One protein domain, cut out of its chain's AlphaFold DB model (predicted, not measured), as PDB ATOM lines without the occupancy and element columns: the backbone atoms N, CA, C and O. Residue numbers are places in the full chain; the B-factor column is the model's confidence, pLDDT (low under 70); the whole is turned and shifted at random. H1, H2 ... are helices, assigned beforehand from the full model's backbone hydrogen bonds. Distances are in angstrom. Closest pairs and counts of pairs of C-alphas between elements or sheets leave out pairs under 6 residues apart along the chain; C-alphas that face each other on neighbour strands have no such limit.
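This is residues 972 to 1010 and 1033 to 1143 of the 1192 residues of an uncharacterized protein of Legionella sp. 40-6 (UniProt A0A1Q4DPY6). Four helices, H2, H4, H5 and H6, form an up-and-down bundle, each running against the one before it in the chain, and from beside H2 the long helix H1 reaches far beyond the bundle, with residues 972 to 993 sticking out as a free arm. Tiny H3 lies at one end of the bundle, between H2 and H4 in the chain. The printed part has 150 residues, with six named helices in the order H1 to H6 and no named strand; the class is all helix. It is loose, with a radius of gyration of the C-alphas of 20.2 A, and spans 77 by 32 by 23 A, the arm making much of the length.

H1, residues 972 to 1010, is close to but not clearly touching H2, residues 1033 to 1051; their closest C-alphas, of Thr 1008 and Asn 1038, are 7.0 A apart. H2 touches H5, residues 1091 to 1114, at a shallow tilt of 23 degrees, the same way; the closest C-alphas, of Asn 1047 and Ile 1111, are 5.4 A apart. H3, residues 1057 to 1060, touches no helix. H4, residues 1063 to 1084, has a kink of 31 degrees near residue 1073 and forms a hairpin with H5; they only just touch, with 3 pairs of C-alphas within 8 A, the closest Pro 1073 and Leu 1104 at 7.5 A. H5 and H6, residues 1123 to 1142, form another hairpin, with the closest C-alphas, of Val 1101 and Lys 1137, 6.4 A apart. H4 touches H6, the closest C-alphas being Ile 1077 and Ile 1133 at 7.2 A. Every O i to N i+4 pair is within hydrogen-bond range in H1, H2 and H6, against 16 of 18 in H4 and 18 of 20 in H5; H3 is too short for one.

H1 begins at C-alpha 972 (166.604, 238.132, 175.482) and is 55.9 A long; H2 measures 26.5 A, H4 31.8 A, H5 35.3 A and H6 28.2 A, ending at C-alpha 1142 (181.315, 168.544, 156.486).

Residues 1011 to 1032 are not printed, and C-alphas 1010 and 1033 are 16.7 A apart across the cut. Of the links printed whole, none is long. Mean pLDDT of the printed part is 71.5, with residues 1049 to 1089 among those under 70.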
ATOM      1  N   LYS A 972     166.596 239.604 175.427       89.25
ATOM      2  CA  LYS A 972     166.604 238.132 175.482       89.25
ATOM      3  C   LYS A 972     165.695 237.500 174.421       89.25
ATOM      4  O   LYS A 972     166.023 236.431 173.910       89.25
ATOM      5  N   ASN A 973     164.586 238.154 174.082       87.75
ATOM      6  CA  ASN A 973     163.635 237.664 173.088       87.75
ATOM      7  C   ASN A 973     164.203 237.734 171.665       87.75
ATOM      8  O   ASN A 973     164.112 236.742 170.950       87.75
ATOM      9  N   GLU A 974     164.863 238.835 171.293       87.25
ATOM     10  CA  GLU A 974     165.530 238.969 169.986       87.25
ATOM     11  C   GLU A 974     166.633 237.914 169.818       87.25
ATOM     12  O   GLU A 974     166.715 237.237 168.792       87.25
ATOM     13  N   MET A 975     167.432 237.682 170.868       92.06
ATOM     14  CA  MET A 975     168.441 236.616 170.860       92.06
ATOM     15  C   MET A 975     167.824 235.219 170.697       92.06
ATOM     16  O   MET A 975     168.379 234.370 169.993       92.06
ATOM     17  N   ILE A 976     166.690 234.952 171.356       91.81
ATOM     18  CA  ILE A 976     165.967 233.678 171.236       91.81
ATOM     19  C   ILE A 976     165.416 233.504 169.820       91.81
ATOM     20  O   ILE A 976     165.553 232.417 169.260       91.81
ATOM     21  N   GLU A 977     164.835 234.547 169.230       93.38
ATOM     22  CA  GLU A 977     164.281 234.503 167.876       93.38
ATOM     23  C   GLU A 977     165.356 234.141 166.845       93.38
ATOM     24  O   GLU A 977     165.208 233.161 166.108       93.38
ATOM     25  N   VAL A 978     166.481 234.861 166.853       92.75
ATOM     26  CA  VAL A 978     167.613 234.602 165.953       92.75
ATOM     27  C   VAL A 978     168.157 233.180 166.150       92.75
ATOM     28  O   VAL A 978     168.377 232.459 165.175       92.75
ATOM     29  N   ARG A 979     168.311 232.718 167.402       94.62
ATOM     30  CA  ARG A 979     168.763 231.343 167.693       94.62
ATOM     31  C   ARG A 979     167.774 230.281 167.231       94.62
ATOM     32  O   ARG A 979     168.201 229.211 166.802       94.62
ATOM     33  N   ASN A 980     166.474 230.537 167.325       93.56
ATOM     34  CA  ASN A 980     165.455 229.601 166.860       93.56
ATOM     35  C   ASN A 980     165.488 229.473 165.335       93.56
ATOM     36  O   ASN A 980     165.506 228.345 164.841       93.56
ATOM     37  N   LYS A 981     165.599 230.591 164.601       93.00
ATOM     38  CA  LYS A 981     165.777 230.565 163.140       93.00
ATOM     39  C   LYS A 981     167.066 229.821 162.754       93.00
ATOM     40  O   LYS A 981     167.021 228.902 161.943       93.00
ATOM     41  N   LEU A 982     168.198 230.101 163.412       92.62
ATOM     42  CA  LEU A 982     169.450 229.355 163.193       92.62
ATOM     43  C   LEU A 982     169.312 227.849 163.461       92.62
ATOM     44  O   LEU A 982     169.834 227.033 162.700       92.62
ATOM     45  N   LYS A 983     168.621 227.450 164.535       92.56
ATOM     46  CA  LYS A 983     168.376 226.031 164.831       92.56
ATOM     47  C   LYS A 983     167.562 225.365 163.729       92.56
ATOM     48  O   LYS A 983     167.924 224.264 163.328       92.56
ATOM     49  N   GLN A 984     166.525 226.035 163.222       90.94
ATOM     50  CA  GLN A 984     165.719 225.527 162.111       90.94
ATOM     51  C   GLN A 984     166.590 225.240 160.880       90.94
ATOM     52  O   GLN A 984     166.509 224.130 160.348       90.94
ATOM     53  N   PHE A 985     167.495 226.157 160.509       88.62
ATOM     54  CA  PHE A 985     168.437 225.942 159.399       88.62
ATOM     55  C   PHE A 985     169.392 224.782 159.648       88.62
ATOM     56  O   PHE A 985     169.608 223.968 158.754       88.62
ATOM     57  N   LYS A 986     169.909 224.632 160.871       91.88
ATOM     58  CA  LYS A 986     170.763 223.487 161.216       91.88
ATOM     59  C   LYS A 986     170.058 222.154 160.960       91.88
ATOM     60  O   LYS A 986     170.671 221.235 160.422       91.88
ATOM     61  N   THR A 987     168.776 222.047 161.317       89.44
ATOM     62  CA  THR A 987     167.970 220.849 161.029       89.44
ATOM     63  C   THR A 987     167.743 220.645 159.534       89.44
ATOM     64  O   THR A 987     167.854 219.516 159.069       89.44
ATOM     65  N   GLN A 988     167.479 221.710 158.769       86.31
ATOM     66  CA  GLN A 988     167.316 221.618 157.312       86.31
ATOM     67  C   GLN A 988     168.600 221.148 156.615       86.31
ATOM     68  O   GLN A 988     168.547 220.275 155.751       86.31
ATOM     69  N   ILE A 989     169.761 221.672 157.020       85.75
ATOM     70  CA  ILE A 989     171.061 221.280 156.458       85.75
ATOM     71  C   ILE A 989     171.347 219.807 156.762       85.75
ATOM     72  O   ILE A 989     171.720 219.066 155.851       85.75
ATOM     73  N   LYS A 990     171.098 219.353 157.999       84.75
ATOM     74  CA  LYS A 990     171.205 217.930 158.362       84.75
ATOM     75  C   LYS A 990     170.291 217.050 157.512       84.75
ATOM     76  O   LYS A 990     170.780 216.116 156.889       84.75
ATOM     77  N   GLY A 991     169.015 217.418 157.381       82.00
ATOM     78  CA  GLY A 991     168.069 216.686 156.537       82.00
ATOM     79  C   GLY A 991     168.485 216.636 155.062       82.00
ATOM     80  O   GLY A 991     168.267 215.629 154.396       82.00
ATOM     81  N   SER A 992     169.137 217.685 154.542       77.44
ATOM     82  CA  SER A 992     169.658 217.690 153.167       77.44
ATOM     83  C   SER A 992     170.863 216.763 152.979       77.44
ATOM     84  O   SER A 992     170.904 216.034 151.988       77.44
ATOM     85  N   LYS A 993     171.789 216.715 153.951       75.75
ATOM     86  CA  LYS A 993     172.908 215.757 153.974       75.75
ATOM     87  C   LYS A 993     172.388 214.324 154.028       75.75
ATOM     88  O   LYS A 993     172.778 213.500 153.211       75.75
ATOM     89  N   GLU A 994     171.436 214.066 154.920       74.50
ATOM     90  CA  GLU A 994     170.785 212.763 155.070       74.50
ATOM     91  C   GLU A 994     170.018 212.355 153.802       74.50
ATOM     92  O   GLU A 994     170.081 211.203 153.375       74.50
ATOM     93  N   SER A 995     169.325 213.291 153.144       72.25
ATOM     94  CA  SER A 995     168.605 213.022 151.895       72.25
ATOM     95  C   SER A 995     169.538 212.770 150.708       72.25
ATOM     96  O   SER A 995     169.235 211.901 149.889       72.25
ATOM     97  N   ASN A 996     170.634 213.523 150.579       71.00
ATOM     98  CA  ASN A 996     171.626 213.310 149.523       71.00
ATOM     99  C   ASN A 996     172.347 211.981 149.727       71.00
ATOM    100  O   ASN A 996     172.377 211.173 148.803       71.00
ATOM    101  N   PHE A 997     172.770 211.696 150.958       69.25
ATOM    102  CA  PHE A 997     173.321 210.400 151.337       69.25
ATOM    103  C   PHE A 997     172.354 209.257 151.009       69.25
ATOM    104  O   PHE A 997     172.727 208.285 150.362       69.25
ATOM    105  N   ARG A 998     171.067 209.395 151.359       67.06
ATOM    106  CA  ARG A 998     170.039 208.406 151.006       67.06
ATOM    107  C   ARG A 998     169.911 208.224 149.494       67.06
ATOM    108  O   ARG A 998     169.688 207.107 149.041       67.06
ATOM    109  N   ARG A 999     170.000 209.300 148.709       69.50
ATOM    110  CA  ARG A 999     169.905 209.238 147.244       69.50
ATOM    111  C   ARG A 999     171.123 208.539 146.643       69.50
ATOM    112  O   ARG A 999     170.928 207.671 145.801       69.50
ATOM    113  N   GLU A1000     172.327 208.862 147.102       68.38
ATOM    114  CA  GLU A1000     173.577 208.221 146.676       68.38
ATOM    115  C   GLU A1000     173.621 206.751 147.084       68.38
ATOM    116  O   GLU A1000     173.855 205.896 146.236       68.38
ATOM    117  N   PHE A1001     173.266 206.437 148.331       70.50
ATOM    118  CA  PHE A1001     173.142 205.068 148.822       70.50
ATOM    119  C   PHE A1001     172.128 204.264 148.002       70.50
ATOM    120  O   PHE A1001     172.427 203.163 147.554       70.50
ATOM    121  N   MET A1002     170.935 204.814 147.736       67.50
ATOM    122  CA  MET A1002     169.921 204.130 146.924       67.50
ATOM    123  C   MET A1002     170.325 204.018 145.451       67.50
ATOM    124  O   MET A1002     169.947 203.047 144.801       67.50
ATOM    125  N   HIS A1003     171.056 204.993 144.906       66.69
ATOM    126  CA  HIS A1003     171.590 204.933 143.547       66.69
ATOM    127  C   HIS A1003     172.667 203.852 143.439       66.69
ATOM    128  O   HIS A1003     172.603 203.028 142.532       66.69
ATOM    129  N   HIS A1004     173.596 203.802 144.396       60.44
ATOM    130  CA  HIS A1004     174.632 202.781 144.480       60.44
ATOM    131  C   HIS A1004     174.013 201.390 144.672       60.44
ATOM    132  O   HIS A1004     174.240 200.515 143.849       60.44
ATOM    133  N   ALA A1005     173.100 201.222 145.635       61.62
ATOM    134  CA  ALA A1005     172.375 199.969 145.851       61.62
ATOM    135  C   ALA A1005     171.573 199.529 144.613       61.62
ATOM    136  O   ALA A1005     171.581 198.352 144.266       61.62
ATOM    137  N   ARG A1006     170.910 200.454 143.901       62.31
ATOM    138  CA  ARG A1006     170.224 200.138 142.636       62.31
ATOM    139  C   ARG A1006     171.199 199.713 141.550       62.31
ATOM    140  O   ARG A1006     170.898 198.759 140.850       62.31
ATOM    141  N   HIS A1007     172.335 200.384 141.403       60.00
ATOM    142  CA  HIS A1007     173.331 200.008 140.403       60.00
ATOM    143  C   HIS A1007     173.907 198.621 140.721       60.00
ATOM    144  O   HIS A1007     173.900 197.741 139.866       60.00
ATOM    145  N   THR A1008     174.288 198.377 141.971       57.28
ATOM    146  CA  THR A1008     174.842 197.096 142.425       57.28
ATOM    147  C   THR A1008     173.831 195.945 142.306       57.28
ATOM    148  O   THR A1008     174.214 194.833 141.953       57.28
ATOM    149  N   LEU A1009     172.530 196.200 142.516       56.03
ATOM    150  CA  LEU A1009     171.475 195.176 142.444       56.03
ATOM    151  C   LEU A1009     170.815 195.015 141.057       56.03
ATOM    152  O   LEU A1009     170.285 193.944 140.777       56.03
ATOM    153  N   ALA A1010     170.810 196.037 140.188       50.25
ATOM    154  CA  ALA A1010     170.124 196.004 138.884       50.25
ATOM    155  C   ALA A1010     171.019 195.580 137.706       50.25
ATOM    156  O   ALA A1010     170.512 195.044 136.719       50.25
ATOM    157  N   ASN A1033     181.393 184.930 142.726       61.78
ATOM    158  CA  ASN A1033     182.406 185.621 143.533       61.78
ATOM    159  C   ASN A1033     182.277 187.144 143.423       61.78
ATOM    160  O   ASN A1033     182.255 187.820 144.443       61.78
ATOM    161  N   SER A1034     182.065 187.674 142.216       64.75
ATOM    162  CA  SER A1034     181.812 189.109 142.024       64.75
ATOM    163  C   SER A1034     180.512 189.566 142.709       64.75
ATOM    164  O   SER A1034     180.485 190.591 143.388       64.75
ATOM    165  N   TYR A1035     179.430 188.781 142.617       64.94
ATOM    166  CA  TYR A1035     178.159 189.118 143.275       64.94
ATOM    167  C   TYR A1035     178.241 189.082 144.797       64.94
ATOM    168  O   TYR A1035     177.735 189.986 145.462       64.94
ATOM    169  N   SER A1036     178.868 188.045 145.348       67.56
ATOM    170  CA  SER A1036     179.064 187.936 146.790       67.56
ATOM    171  C   SER A1036     179.961 189.060 147.295       67.56
ATOM    172  O   SER A1036     179.575 189.710 148.260       67.56
ATOM    173  N   GLU A1037     181.074 189.378 146.625       70.75
ATOM    174  CA  GLU A1037     181.949 190.499 146.999       70.75
ATOM    175  C   GLU A1037     181.228 191.851 146.982       70.75
ATOM    176  O   GLU A1037     181.354 192.599 147.946       70.75
ATOM    177  N   ASN A1038     180.388 192.124 145.982       70.75
ATOM    178  CA  ASN A1038     179.588 193.352 145.931       70.75
ATOM    179  C   ASN A1038     178.558 193.439 147.073       70.75
ATOM    180  O   ASN A1038     178.334 194.508 147.643       70.75
ATOM    181  N   ILE A1039     177.924 192.316 147.428       73.19
ATOM    182  CA  ILE A1039     177.000 192.253 148.570       73.19
ATOM    183  C   ILE A1039     177.772 192.408 149.888       73.19
ATOM    184  O   ILE A1039     177.306 193.111 150.782       73.19
ATOM    185  N   PHE A1040     178.960 191.813 150.007       74.62
ATOM    186  CA  PHE A1040     179.836 191.993 151.164       74.62
ATOM    187  C   PHE A1040     180.294 193.433 151.312       74.62
ATOM    188  O   PHE A1040     180.246 193.954 152.418       74.62
ATOM    189  N   GLU A1041     180.705 194.085 150.227       75.81
ATOM    190  CA  GLU A1041     181.118 195.482 150.248       75.81
ATOM    191  C   GLU A1041     179.958 196.377 150.697       75.81
ATOM    192  O   GLU A1041     180.131 197.209 151.587       75.81
ATOM    193  N   LEU A1042     178.746 196.127 150.191       74.75
ATOM    194  CA  LEU A1042     177.541 196.827 150.633       74.75
ATOM    195  C   LEU A1042     177.258 196.599 152.130       74.75
ATOM    196  O   LEU A1042     176.989 197.552 152.861       74.75
ATOM    197  N   LEU A1043     177.346 195.355 152.612       76.44
ATOM    198  CA  LEU A1043     177.154 195.025 154.029       76.44
ATOM    199  C   LEU A1043     178.255 195.637 154.916       76.44
ATOM    200  O   LEU A1043     177.964 196.125 156.005       76.44
ATOM    201  N   GLN A1044     179.503 195.680 154.449       78.31
ATOM    202  CA  GLN A1044     180.632 196.297 155.148       78.31
ATOM    203  C   GLN A1044     180.467 197.822 155.236       78.31
ATOM    204  O   GLN A1044     180.715 198.406 156.293       78.31
ATOM    205  N   GLN A1045     180.008 198.467 154.158       73.62
ATOM    206  CA  GLN A1045     179.679 199.894 154.146       73.62
ATOM    207  C   GLN A1045     178.555 200.195 155.149       73.62
ATOM    208  O   GLN A1045     178.703 201.097 155.971       73.62
ATOM    209  N   ILE A1046     177.482 199.392 155.161       73.56
ATOM    210  CA  ILE A1046     176.387 199.514 156.141       73.56
ATOM    211  C   ILE A1046     176.912 199.350 157.574       73.56
ATOM    212  O   ILE A1046     176.593 200.164 158.438       73.56
ATOM    213  N   ASN A1047     177.751 198.344 157.831       75.56
ATOM    214  CA  ASN A1047     178.333 198.109 159.152       75.56
ATOM    215  C   ASN A1047     179.212 199.282 159.618       75.56
ATOM    216  O   ASN A1047     179.105 199.721 160.759       75.56
ATOM    217  N   THR A1048     180.035 199.838 158.725       75.00
ATOM    218  CA  THR A1048     180.890 200.999 159.029       75.00
ATOM    219  C   THR A1048     180.043 202.221 159.397       75.00
ATOM    220  O   THR A1048     180.309 202.883 160.398       75.00
ATOM    221  N   LEU A1049     178.958 202.466 158.658       63.97
ATOM    222  CA  LEU A1049     178.016 203.558 158.928       63.97
ATOM    223  C   LEU A1049     177.275 203.390 160.259       63.97
ATOM    224  O   LEU A1049     177.037 204.372 160.957       63.97
ATOM    225  N   CYS A1050     176.937 202.157 160.641       67.19
ATOM    226  CA  CYS A1050     176.354 201.869 161.951       67.19
ATOM    227  C   CYS A1050     177.324 202.148 163.115       67.19
ATOM    228  O   CYS A1050     176.872 202.418 164.228       67.19
ATOM    229  N   GLN A1051     178.641 202.104 162.878       68.81
ATOM    230  CA  GLN A1051     179.667 202.345 163.901       68.81
ATOM    231  C   GLN A1051     180.024 203.835 164.070       68.81
ATOM    232  O   GLN A1051     180.485 204.240 165.145       68.81
ATOM    233  N   GLU A1052     179.787 204.679 163.061       68.75
ATOM    234  CA  GLU A1052     179.978 206.127 163.167       68.75
ATOM    235  C   GLU A1052     178.876 206.759 164.042       68.75
ATOM    236  O   GLU A1052     177.710 206.848 163.663       68.75
ATOM    237  N   LYS A1053     179.252 207.240 165.239       52.41
ATOM    238  CA  LYS A1053     178.353 207.747 166.307       52.41
ATOM    239  C   LYS A1053     177.408 208.904 165.924       52.41
ATOM    240  O   LYS A1053     176.635 209.349 166.773       52.41
ATOM    241  N   GLU A1054     177.479 209.425 164.702       48.25
ATOM    242  CA  GLU A1054     176.640 210.529 164.219       48.25
ATOM    243  C   GLU A1054     175.439 210.078 163.366       48.25
ATOM    244  O   GLU A1054     174.569 210.905 163.081       48.25
ATOM    245  N   PHE A1055     175.334 208.793 163.004       51.22
ATOM    246  CA  PHE A1055     174.198 208.272 162.241       51.22
ATOM    247  C   PHE A1055     173.003 207.979 163.164       51.22
ATOM    248  O   PHE A1055     173.118 207.204 164.111       51.22
ATOM    249  N   ASN A1056     171.837 208.596 162.919       50.75
ATOM    250  CA  ASN A1056     170.617 208.300 163.679       50.75
ATOM    251  C   ASN A1056     169.960 207.010 163.132       50.75
ATOM    252  O   ASN A1056     169.427 207.040 162.018       50.75
ATOM    253  N   PRO A1057     169.933 205.892 163.884       47.91
ATOM    254  CA  PRO A1057     169.367 204.624 163.415       47.91
ATOM    255  C   PRO A1057     167.850 204.678 163.157       47.91
ATOM    256  O   PRO A1057     167.321 203.811 162.460       47.91
ATOM    257  N   GLU A1058     167.143 205.726 163.608       51.75
ATOM    258  CA  GLU A1058     165.743 205.973 163.226       51.75
ATOM    259  C   GLU A1058     165.543 206.150 161.705       51.75
ATOM    260  O   GLU A1058     164.418 206.086 161.224       51.75
ATOM    261  N   PHE A1059     166.600 206.338 160.908       52.69
ATOM    262  CA  PHE A1059     166.482 206.582 159.465       52.69
ATOM    263  C   PHE A1059     166.287 205.315 158.606       52.69
ATOM    264  O   PHE A1059     165.827 205.405 157.464       52.69
ATOM    265  N   LEU A1060     166.570 204.127 159.152       52.25
ATOM    266  CA  LEU A1060     166.331 202.835 158.486       52.25
ATOM    267  C   LEU A1060     164.882 202.320 158.660       52.25
ATOM    268  O   LEU A1060     164.536 201.245 158.178       52.25
ATOM    269  N   TYR A1061     164.000 203.108 159.286       52.91
ATOM    270  CA  TYR A1061     162.658 202.720 159.749       52.91
ATOM    271  C   TYR A1061     161.561 202.538 158.700       52.91
ATOM    272  O   TYR A1061     160.375 202.543 159.040       52.91
ATOM    273  N   ASN A1062     161.903 202.333 157.430       51.38
ATOM    274  CA  ASN A1062     160.914 201.718 156.557       51.38
ATOM    275  C   ASN A1062     161.058 200.201 156.702       51.38
ATOM    276  O   ASN A1062     161.974 199.623 156.122       51.38
ATOM    277  N   ARG A1063     160.193 199.589 157.524       49.59
ATOM    278  CA  ARG A1063     160.221 198.156 157.874       49.59
ATOM    279  C   ARG A1063     160.412 197.263 156.643       49.59
ATOM    280  O   ARG A1063     161.264 196.388 156.664       49.59
ATOM    281  N   GLU A1064     159.726 197.575 155.545       54.03
ATOM    282  CA  GLU A1064     159.825 196.847 154.270       54.03
ATOM    283  C   GLU A1064     161.235 196.888 153.647       54.03
ATOM    284  O   GLU A1064     161.686 195.933 153.014       54.03
ATOM    285  N   LYS A1065     161.980 197.984 153.842       57.78
ATOM    286  CA  LYS A1065     163.351 198.141 153.327       57.78
ATOM    287  C   LYS A1065     164.390 197.505 154.241       57.78
ATOM    288  O   LYS A1065     165.368 196.967 153.731       57.78
ATOM    289  N   LEU A1066     164.173 197.537 155.558       56.47
ATOM    290  CA  LEU A1066     165.020 196.813 156.506       56.47
ATOM    291  C   LEU A1066     164.865 195.300 156.306       56.47
ATOM    292  O   LEU A1066     165.870 194.613 156.211       56.47
ATOM    293  N   GLU A1067     163.637 194.797 156.124       57.59
ATOM    294  CA  GLU A1067     163.376 193.392 155.773       57.59
ATOM    295  C   GLU A1067     164.084 192.998 154.465       57.59
ATOM    296  O   GLU A1067     164.677 191.929 154.394       57.59
ATOM    297  N   SER A1068     164.130 193.886 153.464       60.56
ATOM    298  CA  SER A1068     164.866 193.635 152.212       60.56
ATOM    299  C   SER A1068     166.390 193.553 152.411       60.56
ATOM    300  O   SER A1068     167.043 192.708 151.806       60.56
ATOM    301  N   ILE A1069     166.967 194.409 153.267       60.41
ATOM    302  CA  ILE A1069     168.404 194.384 153.602       60.41
ATOM    303  C   ILE A1069     168.736 193.155 154.462       60.41
ATOM    304  O   ILE A1069     169.761 192.514 154.253       60.41
ATOM    305  N   LEU A1070     167.851 192.792 155.390       61.56
ATOM    306  CA  LEU A1070     167.985 191.627 156.266       61.56
ATOM    307  C   LEU A1070     167.736 190.297 155.541       61.56
ATOM    308  O   LEU A1070     168.204 189.262 156.004       61.56
ATOM    309  N   GLN A1071     167.067 190.320 154.386       65.88
ATOM    310  CA  GLN A1071     166.954 189.171 153.490       65.88
ATOM    311  C   GLN A1071     168.200 188.962 152.621       65.88
ATOM    312  O   GLN A1071     168.374 187.859 152.116       65.88
ATOM    313  N   LEU A1072     169.095 189.952 152.463       68.25
ATOM    314  CA  LEU A1072     170.319 189.786 151.661       68.25
ATOM    315  C   LEU A1072     171.207 188.634 152.171       68.25
ATOM    316  O   LEU A1072     171.597 187.811 151.341       68.25
ATOM    317  N   PRO A1073     171.481 188.495 153.488       66.94
ATOM    318  CA  PRO A1073     172.171 187.322 154.019       66.94
ATOM    319  C   PRO A1073     171.442 186.014 153.703       66.94
ATOM    320  O   PRO A1073     172.069 185.081 153.216       66.94
ATOM    321  N   SER A1074     170.121 185.947 153.896       64.81
ATOM    322  CA  SER A1074     169.324 184.743 153.615       64.81
ATOM    323  C   SER A1074     169.303 184.378 152.125       64.81
ATOM    324  O   SER A1074     169.398 183.203 151.779       64.81
ATOM    325  N   CYS A1075     169.235 185.363 151.226       65.75
ATOM    326  CA  CYS A1075     169.336 185.156 149.781       65.75
ATOM    327  C   CYS A1075     170.731 184.668 149.379       65.75
ATOM    328  O   CYS A1075     170.839 183.748 148.570       65.75
ATOM    329  N   LEU A1076     171.787 185.242 149.962       66.62
ATOM    330  CA  LEU A1076     173.166 184.821 149.721       66.62
ATOM    331  C   LEU A1076     173.397 183.384 150.221       66.62
ATOM    332  O   LEU A1076     173.952 182.566 149.491       66.62
ATOM    333  N   ILE A1077     172.876 183.047 151.408       65.25
ATOM    334  CA  ILE A1077     172.875 181.694 151.987       65.25
ATOM    335  C   ILE A1077     172.134 180.715 151.073       65.25
ATOM    336  O   ILE A1077     172.682 179.673 150.726       65.25
ATOM    337  N   ALA A1078     170.929 181.058 150.612       67.50
ATOM    338  CA  ALA A1078     170.151 180.208 149.712       67.50
ATOM    339  C   ALA A1078     170.847 180.004 148.352       67.50
ATOM    340  O   ALA A1078     170.829 178.901 147.801       67.50
ATOM    341  N   MET A1079     171.501 181.042 147.816       66.06
ATOM    342  CA  MET A1079     172.319 180.935 146.603       66.06
ATOM    343  C   MET A1079     173.522 180.008 146.814       66.06
ATOM    344  O   MET A1079     173.794 179.164 145.962       66.06
ATOM    345  N   MET A1080     174.208 180.115 147.955       66.56
ATOM    346  CA  MET A1080     175.318 179.228 148.313       66.56
ATOM    347  C   MET A1080     174.855 177.771 148.483       66.56
ATOM    348  O   MET A1080     175.468 176.872 147.911       66.56
ATOM    349  N   GLN A1081     173.739 177.535 149.183       65.56
ATOM    350  CA  GLN A1081     173.142 176.206 149.399       65.56
ATOM    351  C   GLN A1081     172.714 175.530 148.099       65.56
ATOM    352  O   GLN A1081     172.969 174.345 147.901       65.56
ATOM    353  N   LYS A1082     172.103 176.276 147.174       67.88
ATOM    354  CA  LYS A1082     171.703 175.722 145.877       67.88
ATOM    355  C   LYS A1082     172.904 175.215 145.073       67.88
ATOM    356  O   LYS A1082     172.794 174.179 144.425       67.88
ATOM    357  N   ASN A1083     174.044 175.902 145.146       62.38
ATOM    358  CA  ASN A1083     175.262 175.501 144.437       62.38
ATOM    359  C   ASN A1083     175.973 174.310 145.095       62.38
ATOM    360  O   ASN A1083     176.540 173.488 144.384       62.38
ATOM    361  N   LEU A1084     175.881 174.164 146.422       62.62
ATOM    362  CA  LEU A1084     176.369 172.980 147.150       62.62
ATOM    363  C   LEU A1084     175.701 171.674 146.692       62.62
ATOM    364  O   LEU A1084     176.281 170.604 146.845       62.62
ATOM    365  N   HIS A1085     174.490 171.752 146.131       62.19
ATOM    366  CA  HIS A1085     173.720 170.588 145.693       62.19
ATOM    367  C   HIS A1085     173.875 170.236 144.208       62.19
ATOM    368  O   HIS A1085     173.329 169.216 143.789       62.19
ATOM    369  N   GLN A1086     174.566 171.055 143.405       55.59
ATOM    370  CA  GLN A1086     174.636 170.852 141.951       55.59
ATOM    371  C   GLN A1086     175.900 170.128 141.463       55.59
ATOM    372  O   GLN A1086     175.812 169.509 140.415       55.59
ATOM    373  N   ASP A1087     177.003 170.122 142.221       59.03
ATOM    374  CA  ASP A1087     178.202 169.292 141.990       59.03
ATOM    375  C   ASP A1087     179.120 169.334 143.236       59.03
ATOM    376  O   ASP A1087     179.046 170.299 144.004       59.03
ATOM    377  N   PRO A1088     180.003 168.339 143.476       65.69
ATOM    378  CA  PRO A1088     180.979 168.419 144.563       65.69
ATOM    379  C   PRO A1088     181.914 169.618 144.343       65.69
ATOM    380  O   PRO A1088     182.666 169.674 143.369       65.69
ATOM    381  N   LEU A1089     181.860 170.592 145.257       68.12
ATOM    382  CA  LEU A1089     182.742 171.760 145.247       68.12
ATOM    383  C   LEU A1089     184.205 171.308 145.257       68.12
ATOM    384  O   LEU A1089     184.601 170.486 146.086       68.12
ATOM    385  N   SER A1090     185.030 171.897 144.387       75.81
ATOM    386  CA  SER A1090     186.480 171.788 144.544       75.81
ATOM    387  C   SER A1090     186.884 172.323 145.922       75.81
ATOM    388  O   SER A1090     186.259 173.248 146.450       75.81
ATOM    389  N   GLU A1091     187.938 171.760 146.510       73.88
ATOM    390  CA  GLU A1091     188.434 172.180 147.827       73.88
ATOM    391  C   GLU A1091     188.736 173.690 147.879       73.88
ATOM    392  O   GLU A1091     188.471 174.354 148.881       73.88
ATOM    393  N   GLU A1092     189.193 174.258 146.760       75.50
ATOM    394  CA  GLU A1092     189.411 175.695 146.591       75.50
ATOM    395  C   GLU A1092     188.106 176.502 146.677       75.50
ATOM    396  O   GLU A1092     188.017 177.441 147.470       75.50
ATOM    397  N   ASN A1093     187.056 176.098 145.953       72.44
ATOM    398  CA  ASN A1093     185.755 176.770 146.012       72.44
ATOM    399  C   ASN A1093     185.105 176.618 147.392       72.44
ATOM    400  O   ASN A1093     184.522 177.571 147.905       72.44
ATOM    401  N   ARG A1094     185.261 175.458 148.040       75.62
ATOM    402  CA  ARG A1094     184.798 175.232 149.415       75.62
ATOM    403  C   ARG A1094     185.451 176.210 150.395       75.62
ATOM    404  O   ARG A1094     184.758 176.808 151.214       75.62
ATOM    405  N   ASN A1095     186.762 176.421 150.277       78.06
ATOM    406  CA  ASN A1095     187.501 177.363 151.119       78.06
ATOM    407  C   ASN A1095     187.111 178.829 150.850       78.06
ATOM    408  O   ASN A1095     187.066 179.627 151.786       78.06
ATOM    409  N   ILE A1096     186.795 179.191 149.601       76.06
ATOM    410  CA  ILE A1096     186.287 180.530 149.253       76.06
ATOM    411  C   ILE A1096     184.918 180.769 149.900       76.06
ATOM    412  O   ILE A1096     184.732 181.779 150.580       76.06
ATOM    413  N   VAL A1097     183.989 179.819 149.759       75.50
ATOM    414  CA  VAL A1097     182.647 179.907 150.355       75.50
ATOM    415  C   VAL A1097     182.744 179.941 151.887       75.50
ATOM    416  O   VAL A1097     182.080 180.764 152.510       75.50
ATOM    417  N   LEU A1098     183.626 179.145 152.508       79.25
ATOM    418  CA  LEU A1098     183.866 179.194 153.959       79.25
ATOM    419  C   LEU A1098     184.341 180.572 154.428       79.25
ATOM    420  O   LEU A1098     183.766 181.119 155.365       79.25
ATOM    421  N   ARG A1099     185.327 181.175 153.749       80.50
ATOM    422  CA  ARG A1099     185.799 182.533 154.083       80.50
ATOM    423  C   ARG A1099     184.696 183.580 153.950       80.50
ATOM    424  O   ARG A1099     184.655 184.533 154.721       80.50
ATOM    425  N   GLN A1100     183.811 183.428 152.970       79.12
ATOM    426  CA  GLN A1100     182.664 184.317 152.799       79.12
ATOM    427  C   GLN A1100     181.647 184.141 153.934       79.12
ATOM    428  O   GLN A1100     181.218 185.127 154.528       79.12
ATOM    429  N   VAL A1101     181.317 182.906 154.309       80.25
ATOM    430  CA  VAL A1101     180.427 182.633 155.450       80.25
ATOM    431  C   VAL A1101     181.014 183.180 156.755       80.25
ATOM    432  O   VAL A1101     180.286 183.777 157.544       80.25
ATOM    433  N   GLU A1102     182.329 183.082 156.957       83.19
ATOM    434  CA  GLU A1102     183.015 183.683 158.109       83.19
ATOM    435  C   GLU A1102     182.916 185.212 158.130       83.19
ATOM    436  O   GLU A1102     182.638 185.792 159.180       83.19
ATOM    437  N   LYS A1103     183.034 185.874 156.973       81.38
ATOM    438  CA  LYS A1103     182.785 187.320 156.871       81.38
ATOM    439  C   LYS A1103     181.333 187.684 157.207       81.38
ATOM    440  O   LYS A1103     181.102 188.705 157.849       81.38
ATOM    441  N   LEU A1104     180.345 186.864 156.824       79.81
ATOM    442  CA  LEU A1104     178.943 187.096 157.223       79.81
ATOM    443  C   LEU A1104     178.763 186.943 158.732       79.81
ATOM    444  O   LEU A1104     178.075 187.764 159.333       79.81
ATOM    445  N   GLN A1105     179.395 185.931 159.340       82.94
ATOM    446  CA  GLN A1105     179.370 185.725 160.793       82.94
ATOM    447  C   GLN A1105     179.913 186.936 161.554       82.94
ATOM    448  O   GLN A1105     179.435 187.222 162.646       82.94
ATOM    449  N   GLU A1106     180.880 187.659 160.991       84.25
ATOM    450  CA  GLU A1106     181.433 188.868 161.602       84.25
ATOM    451  C   GLU A1106     180.548 190.104 161.378       84.25
ATOM    452  O   GLU A1106     180.292 190.880 162.301       84.25
ATOM    453  N   ILE A1107     180.061 190.312 160.152       81.69
ATOM    454  CA  ILE A1107     179.383 191.558 159.767       81.69
ATOM    455  C   ILE A1107     177.927 191.588 160.251       81.69
ATOM    456  O   ILE A1107     177.460 192.608 160.761       81.69
ATOM    457  N   VAL A1108     177.201 190.475 160.116       81.06
ATOM    458  CA  VAL A1108     175.750 190.424 160.354       81.06
ATOM    459  C   VAL A1108     175.378 190.719 161.818       81.06
ATOM    460  O   VAL A1108     174.498 191.557 162.030       81.06
ATOM    461  N   PRO A1109     176.050 190.161 162.848       79.50
ATOM    462  CA  PRO A1109     175.741 190.487 164.244       79.50
ATOM    463  C   PRO A1109     176.009 191.953 164.604       79.50
ATOM    464  O   PRO A1109     175.285 192.536 165.413       79.50
ATOM    465  N   ASN A1110     177.017 192.579 163.990       77.81
ATOM    466  CA  ASN A1110     177.335 193.990 164.222       77.81
ATOM    467  C   ASN A1110     176.257 194.921 163.642       77.81
ATOM    468  O   ASN A1110     175.838 195.876 164.303       77.81
ATOM    469  N   ILE A1111     175.736 194.598 162.454       77.12
ATOM    470  CA  ILE A1111     174.599 195.312 161.856       77.12
ATOM    471  C   ILE A1111     173.338 195.113 162.711       77.12
ATOM    472  O   ILE A1111     172.666 196.086 163.057       77.12
ATOM    473  N   LEU A1112     173.035 193.868 163.095       75.88
ATOM    474  CA  LEU A1112     171.839 193.522 163.873       75.88
ATOM    475  C   LEU A1112     171.835 194.155 165.273       75.88
ATOM    476  O   LEU A1112     170.837 194.757 165.670       75.88
ATOM    477  N   SER A1113     172.959 194.110 165.994       72.88
ATOM    478  CA  SER A1113     173.087 194.727 167.325       72.88
ATOM    479  C   SER A1113     172.959 196.254 167.291       72.88
ATOM    480  O   SER A1113     172.370 196.843 168.201       72.88
ATOM    481  N   SER A1114     173.420 196.899 166.217       67.56
ATOM    482  CA  SER A1114     173.284 198.348 166.020       67.56
ATOM    483  C   SER A1114     171.842 198.783 165.703       67.56
ATOM    484  O   SER A1114     171.485 199.941 165.917       67.56
ATOM    485  N   CYS A1115     170.979 197.864 165.250       63.34
ATOM    486  CA  CYS A1115     169.581 198.140 164.887       63.34
ATOM    487  C   CYS A1115     168.577 197.998 166.055       63.34
ATOM    488  O   CYS A1115     167.385 198.252 165.876       63.34
ATOM    489  N   HIS A1116     169.011 197.616 167.263       56.16
ATOM    490  CA  HIS A1116     168.126 197.147 168.344       56.16
ATOM    491  C   HIS A1116     167.317 198.198 169.128       56.16
ATOM    492  O   HIS A1116     166.825 197.922 170.224       56.16
ATOM    493  N   GLN A1117     167.070 199.386 168.581       55.50
ATOM    494  CA  GLN A1117     166.150 200.333 169.212       55.50
ATOM    495  C   GLN A1117     164.928 200.558 168.333       55.50
ATOM    496  O   GLN A1117     165.032 201.226 167.314       55.50
ATOM    497  N   LYS A1118     163.786 200.028 168.817       49.62
ATOM    498  CA  LYS A1118     162.372 200.386 168.549       49.62
ATOM    499  C   LYS A1118     161.656 199.929 167.254       49.62
ATOM    500  O   LYS A1118     160.694 200.585 166.905       49.62
ATOM    501  N   ASN A1119     162.030 198.833 166.584       52.00
ATOM    502  CA  ASN A1119     161.173 197.985 165.696       52.00
ATOM    503  C   ASN A1119     162.046 196.922 164.979       52.00
ATOM    504  O   ASN A1119     161.888 196.668 163.787       52.00
ATOM    505  N   ALA A1120     163.033 196.365 165.685       56.59
ATOM    506  CA  ALA A1120     163.982 195.400 165.127       56.59
ATOM    507  C   ALA A1120     163.303 194.049 164.805       56.59
ATOM    508  O   ALA A1120     162.257 193.767 165.404       56.59
ATOM    509  N   PRO A1121     163.894 193.211 163.920       57.47
ATOM    510  CA  PRO A1121     163.560 191.787 163.877       57.47
ATOM    511  C   PRO A1121     163.584 191.218 165.297       57.47
ATOM    512  O   PRO A1121     164.360 191.681 166.147       57.47
ATOM    513  N   SER A1122     162.697 190.267 165.589       69.75
ATOM    514  CA  SER A1122     162.658 189.682 166.929       69.75
ATOM    515  C   SER A1122     164.036 189.092 167.262       69.75
ATOM    516  O   SER A1122     164.798 188.707 166.369       69.75
ATOM    517  N   GLN A1123     164.387 189.026 168.550       75.00
ATOM    518  CA  GLN A1123     165.613 188.330 168.964       75.00
ATOM    519  C   GLN A1123     165.643 186.910 168.371       75.00
ATOM    520  O   GLN A1123     166.686 186.441 167.946       75.00
ATOM    521  N   GLU A1124     164.469 186.293 168.234       76.12
ATOM    522  CA  GLU A1124     164.261 184.985 167.619       76.12
ATOM    523  C   GLU A1124     164.632 184.953 166.123       76.12
ATOM    524  O   GLU A1124     165.309 184.030 165.685       76.12
ATOM    525  N   GLU A1125     164.265 185.972 165.338       72.00
ATOM    526  CA  GLU A1125     164.656 186.098 163.922       72.00
ATOM    527  C   GLU A1125     166.161 186.358 163.767       72.00
ATOM    528  O   GLU A1125     166.808 185.800 162.882       72.00
ATOM    529  N   THR A1126     166.733 187.172 164.657       74.12
ATOM    530  CA  THR A1126     168.178 187.452 164.698       74.12
ATOM    531  C   THR A1126     168.971 186.189 165.025       74.12
ATOM    532  O   THR A1126     169.919 185.842 164.317       74.12
ATOM    533  N   ASP A1127     168.542 185.464 166.055       80.56
ATOM    534  CA  ASP A1127     169.141 184.202 166.467       80.56
ATOM    535  C   ASP A1127     168.976 183.141 165.370       80.56
ATOM    536  O   ASP A1127     169.898 182.358 165.139       80.56
ATOM    537  N   GLN A1128     167.854 183.142 164.639       80.38
ATOM    538  CA  GLN A1128     167.626 182.237 163.515       80.38
ATOM    539  C   GLN A1128     168.560 182.534 162.335       80.38
ATOM    540  O   GLN A1128     169.161 181.601 161.811       80.38
ATOM    541  N   ILE A1129     168.773 183.801 161.959       76.38
ATOM    542  CA  ILE A1129     169.734 184.168 160.902       76.38
ATOM    543  C   ILE A1129     171.157 183.747 161.297       76.38
ATOM    544  O   ILE A1129     171.881 183.166 160.489       76.38
ATOM    545  N   ILE A1130     171.562 183.991 162.548       81.56
ATOM    546  CA  ILE A1130     172.877 183.568 163.057       81.56
ATOM    547  C   ILE A1130     172.992 182.038 163.036       81.56
ATOM    548  O   ILE A1130     174.017 181.492 162.621       81.56
ATOM    549  N   LYS A1131     171.932 181.334 163.443       83.62
ATOM    550  CA  LYS A1131     171.859 179.873 163.414       83.62
ATOM    551  C   LYS A1131     171.945 179.323 161.991       83.62
ATOM    552  O   LYS A1131     172.656 178.344 161.791       83.62
ATOM    553  N   ASP A1132     171.306 179.964 161.017       79.94
ATOM    554  CA  ASP A1132     171.347 179.567 159.606       79.94
ATOM    555  C   ASP A1132     172.741 179.775 158.999       79.94
ATOM    556  O   ASP A1132     173.237 178.900 158.289       79.94
ATOM    557  N   ILE A1133     173.421 180.882 159.330       81.88
ATOM    558  CA  ILE A1133     174.815 181.126 158.921       81.88
ATOM    559  C   ILE A1133     175.746 180.056 159.514       81.88
ATOM    560  O   ILE A1133     176.588 179.502 158.805       81.88
ATOM    561  N   ASN A1134     175.587 179.733 160.802       83.44
ATOM    562  CA  ASN A1134     176.386 178.701 161.471       83.44
ATOM    563  C   ASN A1134     176.119 177.310 160.881       83.44
ATOM    564  O   ASN A1134     177.056 176.581 160.570       83.44
ATOM    565  N   HIS A1135     174.851 176.975 160.644       81.75
ATOM    566  CA  HIS A1135     174.464 175.719 160.015       81.75
ATOM    567  C   HIS A1135     175.023 175.598 158.592       81.75
ATOM    568  O   HIS A1135     175.508 174.536 158.211       81.75
ATOM    569  N   LEU A1136     175.018 176.686 157.812       79.44
ATOM    570  CA  LEU A1136     175.644 176.714 156.491       79.44
ATOM    571  C   LEU A1136     177.155 176.448 156.582       79.44
ATOM    572  O   LEU A1136     177.683 175.651 155.807       79.44
ATOM    573  N   LYS A1137     177.848 177.075 157.543       83.56
ATOM    574  CA  LYS A1137     179.279 176.835 157.793       83.56
ATOM    575  C   LYS A1137     179.558 175.363 158.091       83.56
ATOM    576  O   LYS A1137     180.495 174.794 157.526       83.56
ATOM    577  N   ASP A1138     178.728 174.747 158.925       80.31
ATOM    578  CA  ASP A1138     178.847 173.336 159.293       80.31
ATOM    579  C   ASP A1138     178.567 172.416 158.094       80.31
ATOM    580  O   ASP A1138     179.313 171.466 157.857       80.31
ATOM    581  N   GLN A1139     177.548 172.722 157.280       78.44
ATOM    582  CA  GLN A1139     177.250 171.985 156.045       78.44
ATOM    583  C   GLN A1139     178.418 172.024 155.055       78.44
ATOM    584  O   GLN A1139     178.785 170.990 154.500       78.44
ATOM    585  N   ILE A1140     179.029 173.195 154.853       76.81
ATOM    586  CA  ILE A1140     180.166 173.346 153.937       76.81
ATOM    587  C   ILE A1140     181.408 172.637 154.488       76.81
ATOM    588  O   ILE A1140     182.126 171.989 153.730       76.81
ATOM    589  N   SER A1141     181.654 172.725 155.798       78.31
ATOM    590  CA  SER A1141     182.816 172.096 156.444       78.31
ATOM    591  C   SER A1141     182.756 170.565 156.389       78.31
ATOM    592  O   SER A1141     183.791 169.919 156.238       78.31
ATOM    593  N   ASN A1142     181.548 169.992 156.459       72.81
ATOM    594  CA  ASN A1142     181.315 168.544 156.486       72.81
ATOM    595  C   ASN A1142     181.064 167.918 155.099       72.81
ATOM    596  O   ASN A1142     180.964 166.697 154.986       72.81
ATOM    597  N   ALA A1143     180.968 168.719 154.033       66.38
ATOM    598  CA  ALA A1143     180.841 168.231 152.662       66.38
ATOM    599  C   ALA A1143     182.194 167.688 152.154       66.38
ATOM    600  O   ALA A1143     182.954 168.388 151.480       66.38
TER     601      ALA A1143